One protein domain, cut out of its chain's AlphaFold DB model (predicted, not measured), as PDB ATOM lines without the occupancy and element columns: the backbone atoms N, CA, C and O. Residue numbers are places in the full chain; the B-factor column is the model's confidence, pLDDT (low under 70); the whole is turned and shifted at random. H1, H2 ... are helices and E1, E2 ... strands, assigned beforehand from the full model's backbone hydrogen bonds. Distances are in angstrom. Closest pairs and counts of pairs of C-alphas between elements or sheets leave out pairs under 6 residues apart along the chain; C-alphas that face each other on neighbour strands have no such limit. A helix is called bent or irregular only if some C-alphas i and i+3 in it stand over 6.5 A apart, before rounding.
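Overview. This is residues 4 to 153 of the 269 residues of the protein "GIY-YIG nuclease family protein" of Mesorhizobium sp (UniProt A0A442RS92). A twisted four-stranded sheet forms the middle layer of three, with H2 and H3 over one face and H4 over the other. H5 meets the last residues of H4 nearly at a right angle, and H1 and H5 lie farthest from the middle. The printed part has 150 residues, with five named helices and four named strands in the order H1 H2 E1 E2 H3 E3 H4 E4 H5. The sheet's order is E2 E1 E3 E4, antiparallel throughout, and the class is mixed, helices and strands. The whole is compact, with a radius of gyration of the C-alphas of 14.5 A and a rounded outline of 41 by 31 by 24 A.

Along the chain. Find C-alpha 4 at (251.796, 202.356, 192.890), where H1 begins, residues 4 to 13. H2 holds residues 22 to 30. Then come E1, residues 36 to 42, 20.5 A long, and E2, residues 45 to 52, 20.8 A. H3 takes residues 58 to 67 and E3 residues 77 to 83, 20.1 A. From C-alpha 86 at (264.931, 214.099, 173.369), H4 runs to residue 100, 21.6 A; it is irregular, with C-alphas 87 and 90 7.2 A apart. E4 is residues 123 to 126, and H5, residues 140 to 152, 18.4 A, ends at C-alpha 152 (247.522, 203.379, 149.918).

Arrangement. Begin at the sheet, where E1 and E2 form a hairpin, with N 38 and O 50 2.9 A apart. E1 and E3 are antiparallel, with N 39 and O 80 at 2.9 A; E3 and E4 likewise, with N 79 and O 125 at 3.0 A. E2, H3 and E3 make a split strand-helix-strand unit, two strands running the same way with E1 between them, and its crossover is right-handed. H3 lies over E2 and E1 at a height of 8.8 A; the closest C-alphas of H3 and E1 are Pro 59 and Tyr 38, 6.6 A. On the same face, H2 lies over E4. On the opposite face, H4 lies over E2 and E1 at 8.5 A. H4 touches H5 with residues 98 to 100 alone, Phe 100 and Thr 147 having the closest C-alphas, 5.2 A. H5 only grazes the sheet. H1 and H3 only just touch, only at their ends, with 3 pairs of C-alphas within 8 A, the closest being Trp 11 and Ile 60, 6.8 A. Every O i to N i+4 pair is within hydrogen-bond range in H1, H2, H3 and H5, and 9 of 11 in H4.

Size, cuts and confidence. The two C-alphas farthest apart, of Arg 5 and Ala 152, are 44.8 A from each other. The printed part has no cut. The links H4 to E4 and E4 to H5 are long. Mean pLDDT of the printed part is 85.5; it is under 70 at residues 4 to 5, 8, 30 to 33, 108, 110 to 114 and 132 to 135.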
ATOM      1  N   ALA A   4     253.093 202.999 193.057       59.97
ATOM      2  CA  ALA A   4     251.796 202.356 192.890       59.97
ATOM      3  C   ALA A   4     250.617 203.302 193.173       59.97
ATOM      4  O   ALA A   4     249.625 203.269 192.451       59.97
ATOM      5  N   ARG A   5     250.727 204.177 194.184       59.72
ATOM      6  CA  ARG A   5     249.614 205.044 194.613       59.72
ATOM      7  C   ARG A   5     249.295 206.157 193.597       59.72
ATOM      8  O   ARG A   5     248.129 206.265 193.221       59.72
ATOM      9  N   PRO A   6     250.272 206.923 193.065       70.06
ATOM     10  CA  PRO A   6     249.999 207.907 192.011       70.06
ATOM     11  C   PRO A   6     249.443 207.277 190.727       70.06
ATOM     12  O   PRO A   6     248.459 207.769 190.179       70.06
ATOM     13  N   LEU A   7     250.000 206.141 190.289       72.38
ATOM     14  CA  LEU A   7     249.534 205.438 189.088       72.38
ATOM     15  C   LEU A   7     248.147 204.809 189.264       72.38
ATOM     16  O   LEU A   7     247.408 204.690 188.288       72.38
ATOM     17  N   PHE A   8     247.785 204.401 190.482       69.94
ATOM     18  CA  PHE A   8     246.437 203.940 190.807       69.94
ATOM     19  C   PHE A   8     245.416 205.073 190.664       69.94
ATOM     20  O   PHE A   8     244.416 204.914 189.965       69.94
ATOM     21  N   HIS A   9     245.691 206.241 191.252       70.94
ATOM     22  CA  HIS A   9     244.809 207.402 191.115       70.94
ATOM     23  C   HIS A   9     244.739 207.892 189.665       70.94
ATOM     24  O   HIS A   9     243.653 208.191 189.175       70.94
ATOM     25  N   LEU A  10     245.867 207.916 188.949       75.12
ATOM     26  CA  LEU A  10     245.901 208.287 187.535       75.12
ATOM     27  C   LEU A  10     245.050 207.348 186.672       75.12
ATOM     28  O   LEU A  10     244.329 207.825 185.801       75.12
ATOM     29  N   TRP A  11     245.105 206.039 186.938       76.50
ATOM     30  CA  TRP A  11     244.277 205.039 186.264       76.50
ATOM     31  C   TRP A  11     242.787 205.237 186.551       76.50
ATOM     32  O   TRP A  11     241.987 205.301 185.619       76.50
ATOM     33  N   LYS A  12     242.417 205.397 187.828       70.50
ATOM     34  CA  LYS A  12     241.026 205.648 188.239       70.50
ATOM     35  C   LYS A  12     240.451 206.904 187.577       70.50
ATOM     36  O   LYS A  12     239.337 206.842 187.067       70.50
ATOM     37  N   ARG A  13     241.241 207.980 187.472       71.12
ATOM     38  CA  ARG A  13     240.860 209.232 186.786       71.12
ATOM     39  C   ARG A  13     240.469 209.057 185.316       71.12
ATOM     40  O   ARG A  13     239.760 209.905 184.793       71.12
ATOM     41  N   GLN A  14     240.932 208.004 184.638       80.06
ATOM     42  CA  GLN A  14     240.584 207.768 183.231       80.06
ATOM     43  C   GLN A  14     239.261 207.005 183.042       80.06
ATOM     44  O   GLN A  14     238.790 206.887 181.915       80.06
ATOM     45  N   VAL A  15     238.661 206.478 184.118       75.31
ATOM     46  CA  VAL A  15     237.348 205.801 184.097       75.31
ATOM     47  C   VAL A  15     237.295 204.602 183.129       75.31
ATOM     48  O   VAL A  15     236.307 204.372 182.445       75.31
ATOM     49  N   PHE A  16     238.359 203.795 183.050       71.50
ATOM     50  CA  PHE A  16     238.424 202.672 182.098       71.50
ATOM     51  C   PHE A  16     237.427 201.527 182.355       71.50
ATOM     52  O   PHE A  16     237.247 200.681 181.484       71.50
ATOM     53  N   LEU A  17     236.828 201.450 183.550       73.75
ATOM     54  CA  LEU A  17     235.969 200.345 184.027       73.75
ATOM     55  C   LEU A  17     236.607 198.937 183.979       73.75
ATOM     56  O   LEU A  17     235.960 197.958 184.332       73.75
ATOM     57  N   ARG A  18     237.883 198.837 183.598       83.44
ATOM     58  CA  ARG A  18     238.663 197.603 183.478       83.44
ATOM     59  C   ARG A  18     239.903 197.676 184.358       83.44
ATOM     60  O   ARG A  18     240.489 198.747 184.563       83.44
ATOM     61  N   GLU A  19     240.305 196.527 184.883       86.25
ATOM     62  CA  GLU A  19     241.536 196.410 185.656       86.25
ATOM     63  C   GLU A  19     242.763 196.432 184.749       86.25
ATOM     64  O   GLU A  19     242.725 195.991 183.597       86.25
ATOM     65  N   ARG A  20     243.870 196.963 185.273       90.00
ATOM     66  CA  ARG A  20     245.123 197.072 184.534       90.00
ATOM     67  C   ARG A  20     245.795 195.704 184.417       90.00
ATOM     68  O   ARG A  20     245.830 194.931 185.371       90.00
ATOM     69  N   HIS A  21     246.341 195.403 183.246       91.88
ATOM     70  CA  HIS A  21     247.062 194.158 183.014       91.88
ATOM     71  C   HIS A  21     248.435 194.172 183.704       91.88
ATOM     72  O   HIS A  21     249.172 195.159 183.635       91.88
ATOM     73  N   ARG A  22     248.844 193.028 184.266       89.06
ATOM     74  CA  ARG A  22     250.139 192.866 184.959       89.06
ATOM     75  C   ARG A  22     251.359 193.174 184.083       89.06
ATOM     76  O   ARG A  22     252.381 193.641 184.571       89.06
ATOM     77  N   GLU A  23     251.275 192.906 182.780       88.25
ATOM     78  CA  GLU A  23     252.369 193.234 181.853       88.25
ATOM     79  C   GLU A  23     252.476 194.737 181.627       88.25
ATOM     80  O   GLU A  23     253.580 195.239 181.425       88.25
ATOM     81  N   PHE A  24     251.358 195.466 181.705       90.25
ATOM     82  CA  PHE A  24     251.397 196.917 181.645       90.25
ATOM     83  C   PHE A  24     251.982 197.499 182.936       90.25
ATOM     84  O   PHE A  24     252.834 198.380 182.863       90.25
ATOM     85  N   ASP A  25     251.646 196.941 184.106       88.44
ATOM     86  CA  ASP A  25     252.326 197.280 185.367       88.44
ATOM     87  C   ASP A  25     253.841 197.063 185.278       88.44
ATOM     88  O   ASP A  25     254.635 197.927 185.670       88.44
ATOM     89  N   ALA A  26     254.253 195.923 184.719       86.25
ATOM     90  CA  ALA A  26     255.659 195.611 184.512       86.25
ATOM     91  C   ALA A  26     256.313 196.596 183.532       86.25
ATOM     92  O   ALA A  26     257.420 197.065 183.794       86.25
ATOM     93  N   LEU A  27     255.640 196.945 182.431       87.25
ATOM     94  CA  LEU A  27     256.125 197.912 181.447       87.25
ATOM     95  C   LEU A  27     256.360 199.294 182.078       87.25
ATOM     96  O   LEU A  27     257.458 199.831 181.941       87.25
ATOM     97  N   LEU A  28     255.388 199.808 182.841       84.94
ATOM     98  CA  LEU A  28     255.485 201.081 183.573       84.94
ATOM     99  C   LEU A  28     256.613 201.076 184.617       84.94
ATOM    100  O   LEU A  28     257.223 202.107 184.893       84.94
ATOM    101  N   SER A  29     256.904 199.906 185.187       79.19
ATOM    102  CA  SER A  29     257.952 199.728 186.198       79.19
ATOM    103  C   SER A  29     259.353 199.515 185.603       79.19
ATOM    104  O   SER A  29     260.342 199.620 186.325       79.19
ATOM    105  N   THR A  30     259.463 199.194 184.308       69.19
ATOM    106  CA  THR A  30     260.734 198.797 183.662       69.19
ATOM    107  C   THR A  30     261.552 199.994 183.162       69.19
ATOM    108  O   THR A  30     262.764 199.886 182.967       69.19
ATOM    109  N   THR A  31     260.929 201.149 182.940       59.44
ATOM    110  CA  THR A  31     261.547 202.290 182.255       59.44
ATOM    111  C   THR A  31     262.606 203.000 183.109       59.44
ATOM    112  O   THR A  31     262.311 203.933 183.852       59.44
ATOM    113  N   LYS A  32     263.876 202.589 182.959       61.41
ATOM    114  CA  LYS A  32     265.055 203.366 183.403       61.41
ATOM    115  C   LYS A  32     265.139 204.734 182.711       61.41
ATOM    116  O   LYS A  32     265.658 205.678 183.295       61.41
ATOM    117  N   MET A  33     264.616 204.838 181.489       63.22
ATOM    118  CA  MET A  33     264.462 206.093 180.752       63.22
ATOM    119  C   MET A  33     263.006 206.542 180.821       63.22
ATOM    120  O   MET A  33     262.111 205.788 180.449       63.22
ATOM    121  N   ARG A  34     262.775 207.758 181.326       77.00
ATOM    122  CA  ARG A  34     261.429 208.330 181.487       77.00
ATOM    123  C   ARG A  34     260.906 209.008 180.224       77.00
ATOM    124  O   ARG A  34     259.714 209.261 180.145       77.00
ATOM    125  N   THR A  35     261.767 209.273 179.245       87.56
ATOM    126  CA  THR A  35     261.441 210.036 178.039       87.56
ATOM    127  C   THR A  35     261.403 209.143 176.799       87.56
ATOM    128  O   THR A  35     262.097 208.127 176.734       87.56
ATOM    129  N   GLY A  36     260.618 209.532 175.795       91.69
ATOM    130  CA  GLY A  36     260.626 208.904 174.475       91.69
ATOM    131  C   GLY A  36     259.245 208.826 173.841       91.69
ATOM    132  O   GLY A  36     258.368 209.651 174.111       91.69
ATOM    133  N   ILE A  37     259.062 207.819 172.989       94.88
ATOM    134  CA  ILE A  37     257.839 207.601 172.215       94.88
ATOM    135  C   ILE A  37     256.998 206.494 172.847       94.88
ATOM    136  O   ILE A  37     257.518 205.480 173.319       94.88
ATOM    137  N   TYR A  38     255.681 206.663 172.814       95.56
ATOM    138  CA  TYR A  38     254.717 205.616 173.118       95.56
ATOM    139  C   TYR A  38     253.698 205.487 171.988       95.56
ATOM    140  O   TYR A  38     253.332 206.454 171.317       95.56
ATOM    141  N   LEU A  39     253.231 204.262 171.785       97.12
ATOM    142  CA  LEU A  39     252.231 203.927 170.786       97.12
ATOM    143  C   LEU A  39     251.068 203.237 171.487       97.12
ATOM    144  O   LEU A  39     251.284 202.365 172.330       97.12
ATOM    145  N   ILE A  40     249.843 203.606 171.125       97.06
ATOM    146  CA  ILE A  40     248.613 202.992 171.624       97.06
ATOM    147  C   ILE A  40     248.003 202.190 170.486       97.06
ATOM    148  O   ILE A  40     247.754 202.719 169.402       97.06
ATOM    149  N   GLY A  41     247.757 200.915 170.750       95.94
ATOM    150  CA  GLY A  41     247.084 199.995 169.854       95.94
ATOM    151  C   GLY A  41     245.690 199.622 170.348       95.94
ATOM    152  O   GLY A  41     245.465 199.510 171.553       95.94
ATOM    153  N   CYS A  42     244.769 199.409 169.416       94.56
ATOM    154  CA  CYS A  42     243.400 198.968 169.668       94.56
ATOM    155  C   CYS A  42     242.937 198.102 168.491       94.56
ATOM    156  O   CYS A  42     243.148 198.476 167.339       94.56
ATOM    157  N   GLY A  43     242.348 196.934 168.759       92.00
ATOM    158  CA  GLY A  43     241.747 196.096 167.711       92.00
ATOM    159  C   GLY A  43     242.728 195.586 166.645       92.00
ATOM    160  O   GLY A  43     242.308 195.252 165.545       92.00
ATOM    161  N   GLY A  44     244.029 195.530 166.952       92.88
ATOM    162  CA  GLY A  44     245.060 195.123 165.990       92.88
ATOM    163  C   GLY A  44     245.694 196.269 165.199       92.88
ATOM    164  O   GLY A  44     246.546 196.000 164.365       92.88
ATOM    165  N   GLU A  45     245.359 197.525 165.488       94.69
ATOM    166  CA  GLU A  45     245.927 198.691 164.800       94.69
ATOM    167  C   GLU A  45     246.563 199.661 165.794       94.69
ATOM    168  O   GLU A  45     246.074 199.833 166.912       94.69
ATOM    169  N   VAL A  46     247.632 200.344 165.386       96.56
ATOM    170  CA  VAL A  46     248.151 201.525 166.082       96.56
ATOM    171  C   VAL A  46     247.171 202.674 165.861       96.56
ATOM    172  O   VAL A  46     247.016 203.178 164.749       96.56
ATOM    173  N   VAL A  47     246.508 203.114 166.925       95.75
ATOM    174  CA  VAL A  47     245.480 204.164 166.861       95.75
ATOM    175  C   VAL A  47     245.994 205.533 167.282       95.75
ATOM    176  O   VAL A  47     245.388 206.540 166.908       95.75
ATOM    177  N   TYR A  48     247.114 205.579 168.006       96.81
ATOM    178  CA  TYR A  48     247.779 206.818 168.385       96.81
ATOM    179  C   TYR A  48     249.285 206.622 168.600       96.81
ATOM    180  O   TYR A  48     249.721 205.588 169.109       96.81
ATOM    181  N   VAL A  49     250.065 207.643 168.260       96.44
ATOM    182  CA  VAL A  49     251.496 207.776 168.557       96.44
ATOM    183  C   VAL A  49     251.704 209.099 169.279       96.44
ATOM    184  O   VAL A  49     251.151 210.117 168.860       96.44
ATOM    185  N   GLY A  50     252.492 209.088 170.351       94.25
ATOM    186  CA  GLY A  50     252.834 210.297 171.084       94.25
ATOM    187  C   GLY A  50     254.254 210.274 171.629       94.25
ATOM    188  O   GLY A  50     254.834 209.213 171.859       94.25
ATOM    189  N   GLN A  51     254.787 211.459 171.893       93.19
ATOM    190  CA  GLN A  51     256.040 211.656 172.614       93.19
ATOM    191  C   GLN A  51     255.802 212.152 174.055       93.19
ATOM    192  O   GLN A  51     254.763 212.749 174.359       93.19
ATOM    193  N   THR A  52     256.725 211.872 174.979       89.69
ATOM    194  CA  THR A  52     256.620 212.313 176.380       89.69
ATOM    195  C   THR A  52     257.965 212.392 177.099       89.69
ATOM    196  O   THR A  52     258.899 211.657 176.787       89.69
ATOM    197  N   TRP A  53     258.022 213.252 178.116       86.62
ATOM    198  CA  TRP A  53     259.104 213.315 179.103       86.62
ATOM    199  C   TRP A  53     258.880 212.374 180.298       86.62
ATOM    200  O   TRP A  53     259.774 212.171 181.117       86.62
ATOM    201  N   ASP A  54     257.671 211.824 180.398       86.38
ATOM    202  CA  ASP A  54     257.260 210.876 181.424       86.38
ATOM    203  C   ASP A  54     256.414 209.752 180.801       86.38
ATOM    204  O   ASP A  54     255.225 209.918 180.502       86.38
ATOM    205  N   LEU A  55     257.063 208.612 180.560       88.44
ATOM    206  CA  LEU A  55     256.477 207.374 180.044       88.44
ATOM    207  C   LEU A  55     255.632 206.632 181.090       88.44
ATOM    208  O   LEU A  55     254.911 205.708 180.724       88.44
ATOM    209  N   ALA A  56     255.669 207.018 182.367       85.50
ATOM    210  CA  ALA A  56     254.804 206.418 183.377       85.50
ATOM    211  C   ALA A  56     253.406 207.057 183.380       85.50
ATOM    212  O   ALA A  56     252.412 206.357 183.572       85.50
ATOM    213  N   GLU A  57     253.314 208.370 183.141       86.31
ATOM    214  CA  GLU A  57     252.045 209.101 183.273       86.31
ATOM    215  C   GLU A  57     251.348 209.398 181.944       86.31
ATOM    216  O   GLU A  57     250.177 209.050 181.748       86.31
ATOM    217  N   ARG A  58     252.051 210.052 181.011       89.38
ATOM    218  CA  ARG A  58     251.446 210.572 179.776       89.38
ATOM    219  C   ARG A  58     250.745 209.499 178.934       89.38
ATOM    220  O   ARG A  58     249.659 209.789 178.429       89.38
ATOM    221  N   PRO A  59     251.276 208.267 178.808       92.75
ATOM    222  CA  PRO A  59     250.607 207.237 178.022       92.75
ATOM    223  C   PRO A  59     249.245 206.823 178.603       92.75
ATOM    224  O   PRO A  59     248.327 206.547 177.835       92.75
ATOM    225  N   ILE A  60     249.074 206.849 179.934       90.81
ATOM    226  CA  ILE A  60     247.788 206.557 180.596       90.81
ATOM    227  C   ILE A  60     246.771 207.668 180.306       90.81
ATOM    228  O   ILE A  60     245.619 207.375 179.994       90.81
ATOM    229  N   GLN A  61     247.197 208.933 180.361       87.75
ATOM    230  CA  GLN A  61     246.337 210.080 180.039       87.75
ATOM    231  C   GLN A  61     245.849 210.025 178.586       87.75
ATOM    232  O   GLN A  61     244.661 210.175 178.305       87.75
ATOM    233  N   SER A  62     246.765 209.777 177.647       91.81
ATOM    234  CA  SER A  62     246.418 209.648 176.231       91.81
ATOM    235  C   SER A  62     245.519 208.446 175.974       91.81
ATOM    236  O   SER A  62     244.554 208.566 175.223       91.81
ATOM    237  N   LEU A  63     245.778 207.311 176.627       92.38
ATOM    238  CA  LEU A  63     244.896 206.151 176.567       92.38
ATOM    239  C   LEU A  63     243.473 206.510 177.012       92.38
ATOM    240  O   LEU A  63     242.541 206.197 176.280       92.38
ATOM    241  N   GLY A  64     243.300 207.215 178.135       86.38
ATOM    242  CA  GLY A  64     241.987 207.669 178.613       86.38
ATOM    243  C   GLY A  64     241.243 208.527 177.597       86.38
ATOM    244  O   GLY A  64     240.077 208.276 177.305       86.38
ATOM    245  N   ASN A  65     241.950 209.474 176.977       84.44
ATOM    246  CA  ASN A  65     241.380 210.361 175.964       84.44
ATOM    247  C   ASN A  65     240.852 209.614 174.725       84.44
ATOM    248  O   ASN A  65     239.880 210.038 174.106       84.44
ATOM    249  N   PHE A  66     241.504 208.520 174.325       88.19
ATOM    250  CA  PHE A  66     241.129 207.785 173.113       88.19
ATOM    251  C   PHE A  66     240.241 206.578 173.376       88.19
ATOM    252  O   PHE A  66     239.455 206.232 172.499       88.19
ATOM    253  N   TYR A  67     240.336 205.967 174.554       86.62
ATOM    254  CA  TYR A  67     239.568 204.786 174.937       86.62
ATOM    255  C   TYR A  67     238.068 204.995 174.733       86.62
ATOM    256  O   TYR A  67     237.445 204.262 173.970       86.62
ATOM    257  N   HIS A  68     237.530 206.081 175.289       83.75
ATOM    258  CA  HIS A  68     236.102 206.415 175.214       83.75
ATOM    259  C   HIS A  68     235.641 206.904 173.837       83.75
ATOM    260  O   HIS A  68     234.450 207.056 173.593       83.75
ATOM    261  N   ARG A  69     236.575 207.157 172.913       85.25
ATOM    262  CA  ARG A  69     236.277 207.572 171.533       85.25
ATOM    263  C   ARG A  69     236.171 206.385 170.577       85.25
ATOM    264  O   ARG A  69     235.873 206.581 169.399       85.25
ATOM    265  N   VAL A  70     236.465 205.173 171.046       82.62
ATOM    266  CA  VAL A  70     236.295 203.941 170.276       82.62
ATOM    267  C   VAL A  70     234.917 203.364 170.590       82.62
ATOM    268  O   VAL A  70     234.654 203.102 171.758       82.62
ATOM    269  N   PRO A  71     234.049 203.133 169.583       83.81
ATOM    270  CA  PRO A  71     232.698 202.621 169.826       83.81
ATOM    271  C   PRO A  71     232.676 201.277 170.558       83.81
ATOM    272  O   PRO A  71     231.838 201.058 171.425       83.81
ATOM    273  N   ASP A  72     233.612 200.388 170.218       86.31
ATOM    274  CA  ASP A  72     233.781 199.101 170.881       86.31
ATOM    275  C   ASP A  72     235.002 199.131 171.807       86.31
ATOM    276  O   ASP A  72     236.146 198.907 171.399       86.31
ATOM    277  N   VAL A  73     234.748 199.423 173.080       85.31
ATOM    278  CA  VAL A  73     235.782 199.451 174.122       85.31
ATOM    279  C   VAL A  73     236.244 198.054 174.552       85.31
ATOM    280  O   VAL A  73     237.278 197.943 175.219       85.31
ATOM    281  N   SER A  74     235.530 196.989 174.157       86.06
ATOM    282  CA  SER A  74     235.879 195.598 174.482       86.06
ATOM    283  C   SER A  74     237.060 195.075 173.663       86.06
ATOM    284  O   SER A  74     237.711 194.108 174.069       86.06
ATOM    285  N   LEU A  75     237.389 195.755 172.556       90.06
ATOM    286  CA  LEU A  75     238.527 195.424 171.705       90.06
ATOM    287  C   LEU A  75     239.825 195.260 172.515       90.06
ATOM    288  O   LEU A  75     240.010 195.903 173.552       90.06
ATOM    289  N   PRO A  76     240.779 194.441 172.038       92.19
ATOM    290  CA  PRO A  76     242.087 194.346 172.667       92.19
ATOM    291  C   PRO A  76     242.842 195.677 172.588       92.19
ATOM    292  O   PRO A  76     243.067 196.199 171.494       92.19
ATOM    293  N   TRP A  77     243.285 196.185 173.739       94.19
ATOM    294  CA  TRP A  77     244.126 197.370 173.860       94.19
ATOM    295  C   TRP A  77     245.565 197.006 174.193       94.19
ATOM    296  O   TRP A  77     245.858 196.073 174.946       94.19
ATOM    297  N   SER A  78     246.488 197.762 173.627       94.88
ATOM    298  CA  SER A  78     247.907 197.542 173.842       94.88
ATOM    299  C   SER A  78     248.675 198.839 173.858       94.88
ATOM    300  O   SER A  78     248.268 199.815 173.233       94.88
ATOM    301  N   ILE A  79     249.828 198.829 174.509       94.50
ATOM    302  CA  ILE A  79     250.725 199.973 174.528       94.50
ATOM    303  C   ILE A  79     252.163 199.512 174.321       94.50
ATOM    304  O   ILE A  79     252.544 198.438 174.788       94.50
ATOM    305  N   ALA A  80     252.940 200.298 173.589       93.88
ATOM    306  CA  ALA A  80     254.348 200.035 173.317       93.88
ATOM    307  C   ALA A  80     255.187 201.255 173.673       93.88
ATOM    308  O   ALA A  80     254.781 202.378 173.372       93.88
ATOM    309  N   PHE A  81     256.347 201.027 174.289       93.12
ATOM    310  CA  PHE A  81     257.313 202.073 174.618       93.12
ATOM    311  C   PHE A  81     258.573 201.929 173.768       93.12
ATOM    312  O   PHE A  81     259.154 200.846 173.656       93.12
ATOM    313  N   ALA A  82     259.005 203.061 173.226       92.94
ATOM    314  CA  ALA A  82     260.247 203.244 172.494       92.94
ATOM    315  C   ALA A  82     260.999 204.448 173.094       92.94
ATOM    316  O   ALA A  82     260.900 205.565 172.575       92.94
ATOM    317  N   PRO A  83     261.683 204.259 174.241       91.00
ATOM    318  CA  PRO A  83     262.546 205.279 174.821       91.00
ATOM    319  C   PRO A  83     263.608 205.740 173.823       91.00
ATOM    320  O   PRO A  83     264.204 204.921 173.126       91.00
ATOM    321  N   CYS A  84     263.852 207.043 173.770       88.62
ATOM    322  CA  CYS A  84     264.882 207.638 172.925       88.62
ATOM    323  C   CYS A  84     265.346 208.971 173.514       88.62
ATOM    324  O   CYS A  84     264.703 209.529 174.414       88.62
ATOM    325  N   ASP A  85     266.450 209.489 172.979       87.69
ATOM    326  CA  ASP A  85     266.916 210.829 173.306       87.69
ATOM    327  C   ASP A  85     265.916 211.888 172.843       87.69
ATOM    328  O   ASP A  85     265.233 211.752 171.825       87.69
ATOM    329  N   VAL A  86     265.856 212.982 173.600       85.88
ATOM    330  CA  VAL A  86     264.931 214.099 173.369       85.88
ATOM    331  C   VAL A  86     265.106 214.703 171.980       85.88
ATOM    332  O   VAL A  86     264.126 215.047 171.323       85.88
ATOM    333  N   SER A  87     266.351 214.797 171.514       86.88
ATOM    334  CA  SER A  87     266.684 215.301 170.181       86.88
ATOM    335  C   SER A  87     266.106 214.446 169.050       86.88
ATOM    336  O   SER A  87     265.981 214.938 167.931       86.88
ATOM    337  N   GLU A  88     265.735 213.192 169.323       88.06
ATOM    338  CA  GLU A  88     265.196 212.255 168.335       88.06
ATOM    339  C   GLU A  88     263.671 212.111 168.392       88.06
ATOM    340  O   GLU A  88     263.079 211.534 167.475       88.06
ATOM    341  N   MET A  89     263.020 212.607 169.452       88.38
ATOM    342  CA  MET A  89     261.596 212.357 169.697       88.38
ATOM    343  C   MET A  89     260.718 212.889 168.559       88.38
ATOM    344  O   MET A  89     259.889 212.151 168.029       88.38
ATOM    345  N   ASP A  90     260.956 214.125 168.114       88.06
ATOM    346  CA  ASP A  90     260.195 214.720 167.010       88.06
ATOM    347  C   ASP A  90     260.292 213.894 165.719       88.06
ATOM    348  O   ASP A  90     259.306 213.769 164.982       88.06
ATOM    349  N   GLU A  91     261.477 213.345 165.432       88.88
ATOM    350  CA  GLU A  91     261.704 212.598 164.202       88.88
ATOM    351  C   GLU A  91     261.027 211.233 164.228       88.88
ATOM    352  O   GLU A  91     260.312 210.850 163.294       88.88
ATOM    353  N   ARG A  92     261.225 210.511 165.330       91.62
ATOM    354  CA  ARG A  92     260.679 209.170 165.524       91.62
ATOM    355  C   ARG A  92     259.154 209.202 165.621       91.62
ATOM    356  O   ARG A  92     258.488 208.363 165.010       91.62
ATOM    357  N   GLU A  93     258.591 210.197 166.311       92.88
ATOM    358  CA  GLU A  93     257.142 210.427 166.371       92.88
ATOM    359  C   GLU A  93     256.573 210.704 164.974       92.88
ATOM    360  O   GLU A  93     255.664 210.002 164.521       92.88
ATOM    361  N   SER A  94     257.128 211.690 164.261       89.94
ATOM    362  CA  SER A  94     256.618 212.094 162.945       89.94
ATOM    363  C   SER A  94     256.723 210.961 161.922       89.94
ATOM    364  O   SER A  94     255.778 210.728 161.159       89.94
ATOM    365  N   THR A  95     257.826 210.209 161.945       91.38
ATOM    366  CA  THR A  95     258.024 209.036 161.088       91.38
ATOM    367  C   THR A  95     256.959 207.970 161.354       91.38
ATOM    368  O   THR A  95     256.313 207.508 160.411       91.38
ATOM    369  N   ALA A  96     256.698 207.625 162.620       93.81
ATOM    370  CA  ALA A  96     255.673 206.644 162.974       93.81
ATOM    371  C   ALA A  96     254.250 207.105 162.603       93.81
ATOM    372  O   ALA A  96     253.471 206.314 162.066       93.81
ATOM    373  N   ILE A  97     253.915 208.385 162.809       93.25
ATOM    374  CA  ILE A  97     252.611 208.949 162.413       93.25
ATOM    375  C   ILE A  97     252.405 208.848 160.897       93.25
ATOM    376  O   ILE A  97     251.313 208.494 160.442       93.25
ATOM    377  N   ARG A  98     253.440 209.133 160.099       89.19
ATOM    378  CA  ARG A  98     253.370 208.992 158.636       89.19
ATOM    379  C   ARG A  98     253.250 207.537 158.210       89.19
ATOM    380  O   ARG A  98     252.484 207.244 157.298       89.19
ATOM    381  N   ARG A  99     254.004 206.646 158.859       91.69
ATOM    382  CA  ARG A  99     254.066 205.224 158.514       91.69
ATOM    383  C   ARG A  99     252.755 204.497 158.793       91.69
ATOM    384  O   ARG A  99     252.350 203.683 157.975       91.69
ATOM    385  N   PHE A 100     252.115 204.786 159.925       93.75
ATOM    386  CA  PHE A 100     250.924 204.056 160.374       93.75
ATOM    387  C   PHE A 100     249.605 204.800 160.147       93.75
ATOM    388  O   PHE A 100     248.545 204.190 160.254       93.75
ATOM    389  N   ALA A 101     249.654 206.105 159.859       93.38
ATOM    390  CA  ALA A 101     248.487 206.986 159.762       93.38
ATOM    391  C   ALA A 101     247.437 206.763 160.880       93.38
ATOM    392  O   ALA A 101     246.263 206.532 160.577       93.38
ATOM    393  N   PRO A 102     247.824 206.825 162.173       94.62
ATOM    394  CA  PRO A 102     246.915 206.496 163.266       94.62
ATOM    395  C   PRO A 102     245.710 207.442 163.293       94.62
ATOM    396  O   PRO A 102     245.862 208.661 163.191       94.62
ATOM    397  N   ARG A 103     244.505 206.891 163.479       92.00
ATOM    398  CA  ARG A 103     243.241 207.650 163.385       92.00
ATOM    399  C   ARG A 103     243.134 208.844 164.336       92.00
ATOM    400  O   ARG A 103     242.410 209.787 164.032       92.00
ATOM    401  N   PHE A 104     243.827 208.812 165.475       90.50
ATOM    402  CA  PHE A 104     243.768 209.883 166.469       90.50
ATOM    403  C   PHE A 104     244.917 210.897 166.370       90.50
ATOM    404  O   PHE A 104     244.899 211.900 167.084       90.50
ATOM    405  N   ASN A 105     245.877 210.700 165.461       90.06
ATOM    406  CA  ASN A 105     246.889 211.705 165.143       90.06
ATOM    407  C   ASN A 105     246.378 212.615 164.019       90.06
ATOM    408  O   ASN A 105     246.506 212.305 162.835       90.06
ATOM    409  N   THR A 106     245.788 213.750 164.398       75.25
ATOM    410  CA  THR A 106     245.194 214.722 163.459       75.25
ATOM    411  C   THR A 106     246.134 215.870 163.082       75.25
ATOM    412  O   THR A 106     245.883 216.578 162.109       75.25
ATOM    413  N   SER A 107     247.213 216.078 163.840       72.81
ATOM    414  CA  SER A 107     248.232 217.086 163.536       72.81
ATOM    415  C   SER A 107     249.127 216.626 162.386       72.81
ATOM    416  O   SER A 107     249.545 215.471 162.348       72.81
ATOM    417  N   ILE A 108     249.443 217.538 161.460       68.56
ATOM    418  CA  ILE A 108     250.301 217.250 160.301       68.56
ATOM    419  C   ILE A 108     251.722 216.939 160.799       68.56
ATOM    420  O   ILE A 108     252.352 217.836 161.365       68.56
ATOM    421  N   PRO A 109     252.258 215.725 160.570       70.94
ATOM    422  CA  PRO A 109     253.633 215.409 160.931       70.94
ATOM    423  C   PRO A 109     254.600 216.234 160.076       70.94
ATOM    424  O   PRO A 109     254.389 216.430 158.873       70.94
ATOM    425  N   SER A 110     255.676 216.725 160.690       69.50
ATOM    426  CA  SER A 110     256.659 217.536 159.975       69.50
ATOM    427  C   SER A 110     257.413 216.681 158.957       69.50
ATOM    428  O   SER A 110     258.129 215.754 159.325       69.50
ATOM    429  N   VAL A 111     257.293 217.025 157.669       63.97
ATOM    430  CA  VAL A 111     258.045 216.371 156.580       63.97
ATOM    431  C   VAL A 111     259.551 216.496 156.819       63.97
ATOM    432  O   VAL A 111     260.271 215.516 156.684       63.97
ATOM    433  N   ALA A 112     260.008 217.683 157.232       62.78
ATOM    434  CA  ALA A 112     261.418 217.969 157.499       62.78
ATOM    435  C   ALA A 112     261.961 217.244 158.738       62.78
ATOM    436  O   ALA A 112     263.165 217.185 158.923       62.78
ATOM    437  N   LYS A 113     261.077 216.712 159.590       62.12
ATOM    438  CA  LYS A 113     261.439 215.897 160.752       62.12
ATOM    439  C   LYS A 113     260.966 214.457 160.558       62.12
ATOM    440  O   LYS A 113     260.527 213.832 161.498       62.12
ATOM    441  N   SER A 114     260.913 213.946 159.334       66.44
ATOM    442  CA  SER A 114     260.506 212.560 159.066       66.44
ATOM    443  C   SER A 114     261.522 211.909 158.140       66.44
ATOM    444  O   SER A 114     261.192 211.543 157.012       66.44
ATOM    445  N   GLU A 115     262.768 211.805 158.601       70.56
ATOM    446  CA  GLU A 115     263.888 211.269 157.813       70.56
ATOM    447  C   GLU A 115     263.885 209.731 157.739       70.56
ATOM    448  O   GLU A 115     264.738 209.130 157.094       70.56
ATOM    449  N   GLY A 116     262.874 209.081 158.329       78.56
ATOM    450  CA  GLY A 116     262.617 207.651 158.167       78.56
ATOM    451  C   GLY A 116     263.041 206.789 159.353       78.56
ATOM    452  O   GLY A 116     262.821 205.577 159.315       78.56
ATOM    453  N   ARG A 117     263.587 207.374 160.428       87.25
ATOM    454  CA  ARG A 117     263.938 206.619 161.636       87.25
ATOM    455  C   ARG A 117     262.686 206.254 162.432       87.25
ATOM    456  O   ARG A 117     262.039 207.100 163.045       87.25
ATOM    457  N   MET A 118     262.336 204.972 162.418       92.19
ATOM    458  CA  MET A 118     261.231 204.441 163.218       92.19
ATOM    459  C   MET A 118     261.584 204.425 164.718       92.19
ATOM    460  O   MET A 118     262.759 204.319 165.074       92.19
ATOM    461  N   PRO A 119     260.596 204.515 165.627       92.00
ATOM    462  CA  PRO A 119     260.819 204.256 167.046       92.00
ATOM    463  C   PRO A 119     261.236 202.799 167.286       92.00
ATOM    464  O   PRO A 119     260.575 201.878 166.805       92.00
ATOM    465  N   ASP A 120     262.283 202.596 168.084       91.50
ATOM    466  CA  ASP A 120     262.744 201.264 168.483       91.50
ATOM    467  C   ASP A 120     261.904 200.758 169.664       91.50
ATOM    468  O   ASP A 120     262.138 201.116 170.819       91.50
ATOM    469  N   ILE A 121     260.874 199.952 169.382       91.00
ATOM    470  CA  ILE A 121     259.999 199.396 170.423       91.00
ATOM    471  C   ILE A 121     260.793 198.395 171.266       91.00
ATOM    472  O   ILE A 121     261.109 197.295 170.818       91.00
ATOM    473  N   ILE A 122     261.070 198.760 172.518       86.38
ATOM    474  CA  ILE A 122     261.794 197.895 173.461       86.38
ATOM    475  C   ILE A 122     260.843 196.867 174.078       86.38
ATOM    476  O   ILE A 122     261.229 195.730 174.361       86.38
ATOM    477  N   ARG A 123     259.594 197.272 174.331       86.62
ATOM    478  CA  ARG A 123     258.568 196.400 174.904       86.62
ATOM    479  C   ARG A 123     257.168 196.916 174.597       86.62
ATOM    480  O   ARG A 123     256.929 198.123 174.539       86.62
ATOM    481  N   SER A 124     256.239 195.981 174.476       91.62
ATOM    482  CA  SER A 124     254.804 196.217 174.404       91.62
ATOM    483  C   SER A 124     254.063 195.344 175.417       91.62
ATOM    484  O   SER A 124     254.591 194.335 175.884       91.62
ATOM    485  N   ALA A 125     252.854 195.755 175.793       92.06
ATOM    486  CA  ALA A 125     252.014 195.048 176.753       92.06
ATOM    487  C   ALA A 125     250.530 195.157 176.379       92.06
ATOM    488  O   ALA A 125     250.100 196.151 175.778       92.06
ATOM    489  N   ALA A 126     249.742 194.148 176.760       93.62
ATOM    490  CA  ALA A 126     248.293 194.300 176.870       93.62
ATOM    491  C   ALA A 126     247.963 195.311 177.980       93.62
ATOM    492  O   ALA A 126     248.686 195.380 178.971       93.62
ATOM    493  N   VAL A 127     246.901 196.099 177.805       93.19
ATOM    494  CA  VAL A 127     246.531 197.180 178.736       93.19
ATOM    495  C   VAL A 127     245.594 196.691 179.841       93.19
ATOM    496  O   VAL A 127     245.789 197.068 180.999       93.19
ATOM    497  N   PHE A 128     244.615 195.845 179.508       92.56
ATOM    498  CA  PHE A 128     243.576 195.397 180.439       92.56
ATOM    499  C   PHE A 128     243.699 193.922 180.824       92.56
ATOM    500  O   PHE A 128     244.124 193.090 180.020       92.56
ATOM    501  N   HIS A 129     243.359 193.616 182.078       90.38
ATOM    502  CA  HIS A 129     243.534 192.300 182.703       90.38
ATOM    503  C   HIS A 129     242.762 191.173 182.000       90.38
ATOM    504  O   HIS A 129     243.245 190.051 181.905       90.38
ATOM    505  N   ASP A 130     241.580 191.488 181.486       87.81
ATOM    506  CA  ASP A 130     240.651 190.581 180.806       87.81
ATOM    507  C   ASP A 130     241.072 190.217 179.368       87.81
ATOM    508  O   ASP A 130     240.393 189.443 178.696       87.81
ATOM    509  N   GLN A 131     242.194 190.748 178.871       86.25
ATOM    510  CA  GLN A 131     242.709 190.430 177.540       86.25
ATOM    511  C   GLN A 131     243.574 189.163 177.547       86.25
ATOM    512  O   GLN A 131     244.589 189.086 178.235       86.25
ATOM    513  N   ALA A 132     243.231 188.190 176.699       68.12
ATOM    514  CA  ALA A 132     244.037 186.988 176.507       68.12
ATOM    515  C   ALA A 132     245.209 187.235 175.530       68.12
ATOM    516  O   ALA A 132     245.013 187.347 174.319       68.12
ATOM    517  N   GLY A 133     246.439 187.250 176.050       61.12
ATOM    518  CA  GLY A 133     247.675 187.146 175.262       61.12
ATOM    519  C   GLY A 133     248.276 188.466 174.741       61.12
ATOM    520  O   GLY A 133     247.714 189.546 174.934       61.12
ATOM    521  N   PRO A 134     249.462 188.395 174.099       55.81
ATOM    522  CA  PRO A 134     250.242 189.569 173.731       55.81
ATOM    523  C   PRO A 134     249.527 190.450 172.700       55.81
ATOM    524  O   PRO A 134     248.939 189.981 171.724       55.81
ATOM    525  N   CYS A 135     249.637 191.754 172.953       63.50
ATOM    526  CA  CYS A 135     249.188 192.888 172.154       63.50
ATOM    527  C   CYS A 135     249.053 192.641 170.637       63.50
ATOM    528  O   CYS A 135     250.036 192.554 169.905       63.50
ATOM    529  N   GLY A 136     247.810 192.616 170.143       78.88
ATOM    530  CA  GLY A 136     247.527 192.409 168.722       78.88
ATOM    531  C   GLY A 136     248.161 193.467 167.817       78.88
ATOM    532  O   GLY A 136     248.762 193.113 166.812       78.88
ATOM    533  N   ALA A 137     248.099 194.754 168.174       91.62
ATOM    534  CA  ALA A 137     248.512 195.836 167.273       91.62
ATOM    535  C   ALA A 137     250.003 195.837 166.901       91.62
ATOM    536  O   ALA A 137     250.362 196.294 165.822       91.62
ATOM    537  N   PHE A 138     250.868 195.320 167.776       92.75
ATOM    538  CA  PHE A 138     252.322 195.350 167.582       92.75
ATOM    539  C   PHE A 138     252.887 194.046 167.017       92.75
ATOM    540  O   PHE A 138     254.105 193.881 166.957       92.75
ATOM    541  N   LYS A 139     252.023 193.116 166.593       91.44
ATOM    542  CA  LYS A 139     252.470 191.948 165.837       91.44
ATOM    543  C   LYS A 139     253.001 192.385 164.463       91.44
ATOM    544  O   LYS A 139     252.377 193.254 163.844       91.44
ATOM    545  N   PRO A 140     254.109 191.805 163.964       91.56
ATOM    546  CA  PRO A 140     254.714 192.209 162.692       91.56
ATOM    547  C   PRO A 140     253.727 192.253 161.520       91.56
ATOM    548  O   PRO A 140     253.736 193.206 160.744       91.56
ATOM    549  N   GLU A 141     252.830 191.271 161.427       93.56
ATOM    550  CA  GLU A 141     251.810 191.184 160.382       93.56
ATOM    551  C   GLU A 141     250.805 192.343 160.425       93.56
ATOM    552  O   GLU A 141     250.404 192.855 159.380       93.56
ATOM    553  N   ASN A 142     250.444 192.817 161.619       94.25
ATOM    554  CA  ASN A 142     249.509 193.925 161.786       94.25
ATOM    555  C   ASN A 142     250.173 195.269 161.482       94.25
ATOM    556  O   ASN A 142     249.585 196.106 160.797       94.25
ATOM    557  N   LEU A 143     251.427 195.450 161.908       93.75
ATOM    558  CA  LEU A 143     252.215 196.639 161.573       93.75
ATOM    559  C   LEU A 143     252.463 196.750 160.063       93.75
ATOM    560  O   LEU A 143     252.391 197.851 159.507       93.75
ATOM    561  N   LEU A 144     252.729 195.621 159.396       94.19
ATOM    562  CA  LEU A 144     252.890 195.557 157.944       94.19
ATOM    563  C   LEU A 144     251.574 195.878 157.229       94.19
ATOM    564  O   LEU A 144     251.536 196.766 156.381       94.19
ATOM    565  N   ARG A 145     250.477 195.234 157.635       95.31
ATOM    566  CA  ARG A 145     249.150 195.499 157.074       95.31
ATOM    567  C   ARG A 145     248.757 196.971 157.213       95.31
ATOM    568  O   ARG A 145     248.321 197.590 156.247       95.31
ATOM    569  N   GLN A 146     248.919 197.551 158.401       95.75
ATOM    570  CA  GLN A 146     248.576 198.954 158.632       95.75
ATOM    571  C   GLN A 146     249.462 199.897 157.815       95.75
ATOM    572  O   GLN A 146     248.981 200.896 157.287       95.75
ATOM    573  N   THR A 147     250.743 199.566 157.677       93.81
ATOM    574  CA  THR A 147     251.670 200.286 156.804       93.81
ATOM    575  C   THR A 147     251.180 200.320 155.354       93.81
ATOM    576  O   THR A 147     251.203 201.375 154.722       93.81
ATOM    577  N   GLU A 148     250.764 199.174 154.811       93.25
ATOM    578  CA  GLU A 148     250.283 199.061 153.430       93.25
ATOM    579  C   GLU A 148     249.004 199.878 153.229       93.25
ATOM    580  O   GLU A 148     248.900 200.648 152.271       93.25
ATOM    581  N   ILE A 149     248.073 199.794 154.186       92.81
ATOM    582  CA  ILE A 149     246.843 200.596 154.201       92.81
ATOM    583  C   ILE A 149     247.172 202.093 154.248       92.81
ATOM    584  O   ILE A 149     246.604 202.873 153.484       92.81
ATOM    585  N   ALA A 150     248.095 202.508 155.116       91.38
ATOM    586  CA  ALA A 150     248.499 203.902 155.254       91.38
ATOM    587  C   ALA A 150     249.171 204.435 153.980       91.38
ATOM    588  O   ALA A 150     248.880 205.556 153.565       91.38
ATOM    589  N   ALA A 151     250.017 203.632 153.329       89.00
ATOM    590  CA  ALA A 151     250.663 203.990 152.068       89.00
ATOM    591  C   ALA A 151     249.659 204.126 150.908       89.00
ATOM    592  O   ALA A 151     249.830 204.991 150.051       89.00
ATOM    593  N   ALA A 152     248.605 203.304 150.900       90.50
ATOM    594  CA  ALA A 152     247.522 203.379 149.918       90.50
ATOM    595  C   ALA A 152     246.497 204.492 150.218       90.50
ATOM    596  O   ALA A 152     245.694 204.851 149.354       90.50
ATOM    597  N   ASN A 153     246.498 205.052 151.433       87.75
ATOM    598  CA  ASN A 153     245.531 206.060 151.840       87.75
ATOM    599  C   ASN A 153     245.898 207.445 151.283       87.75
ATOM    600  O   ASN A 153     246.786 208.126 151.789       87.75
TER     601      ASN A 153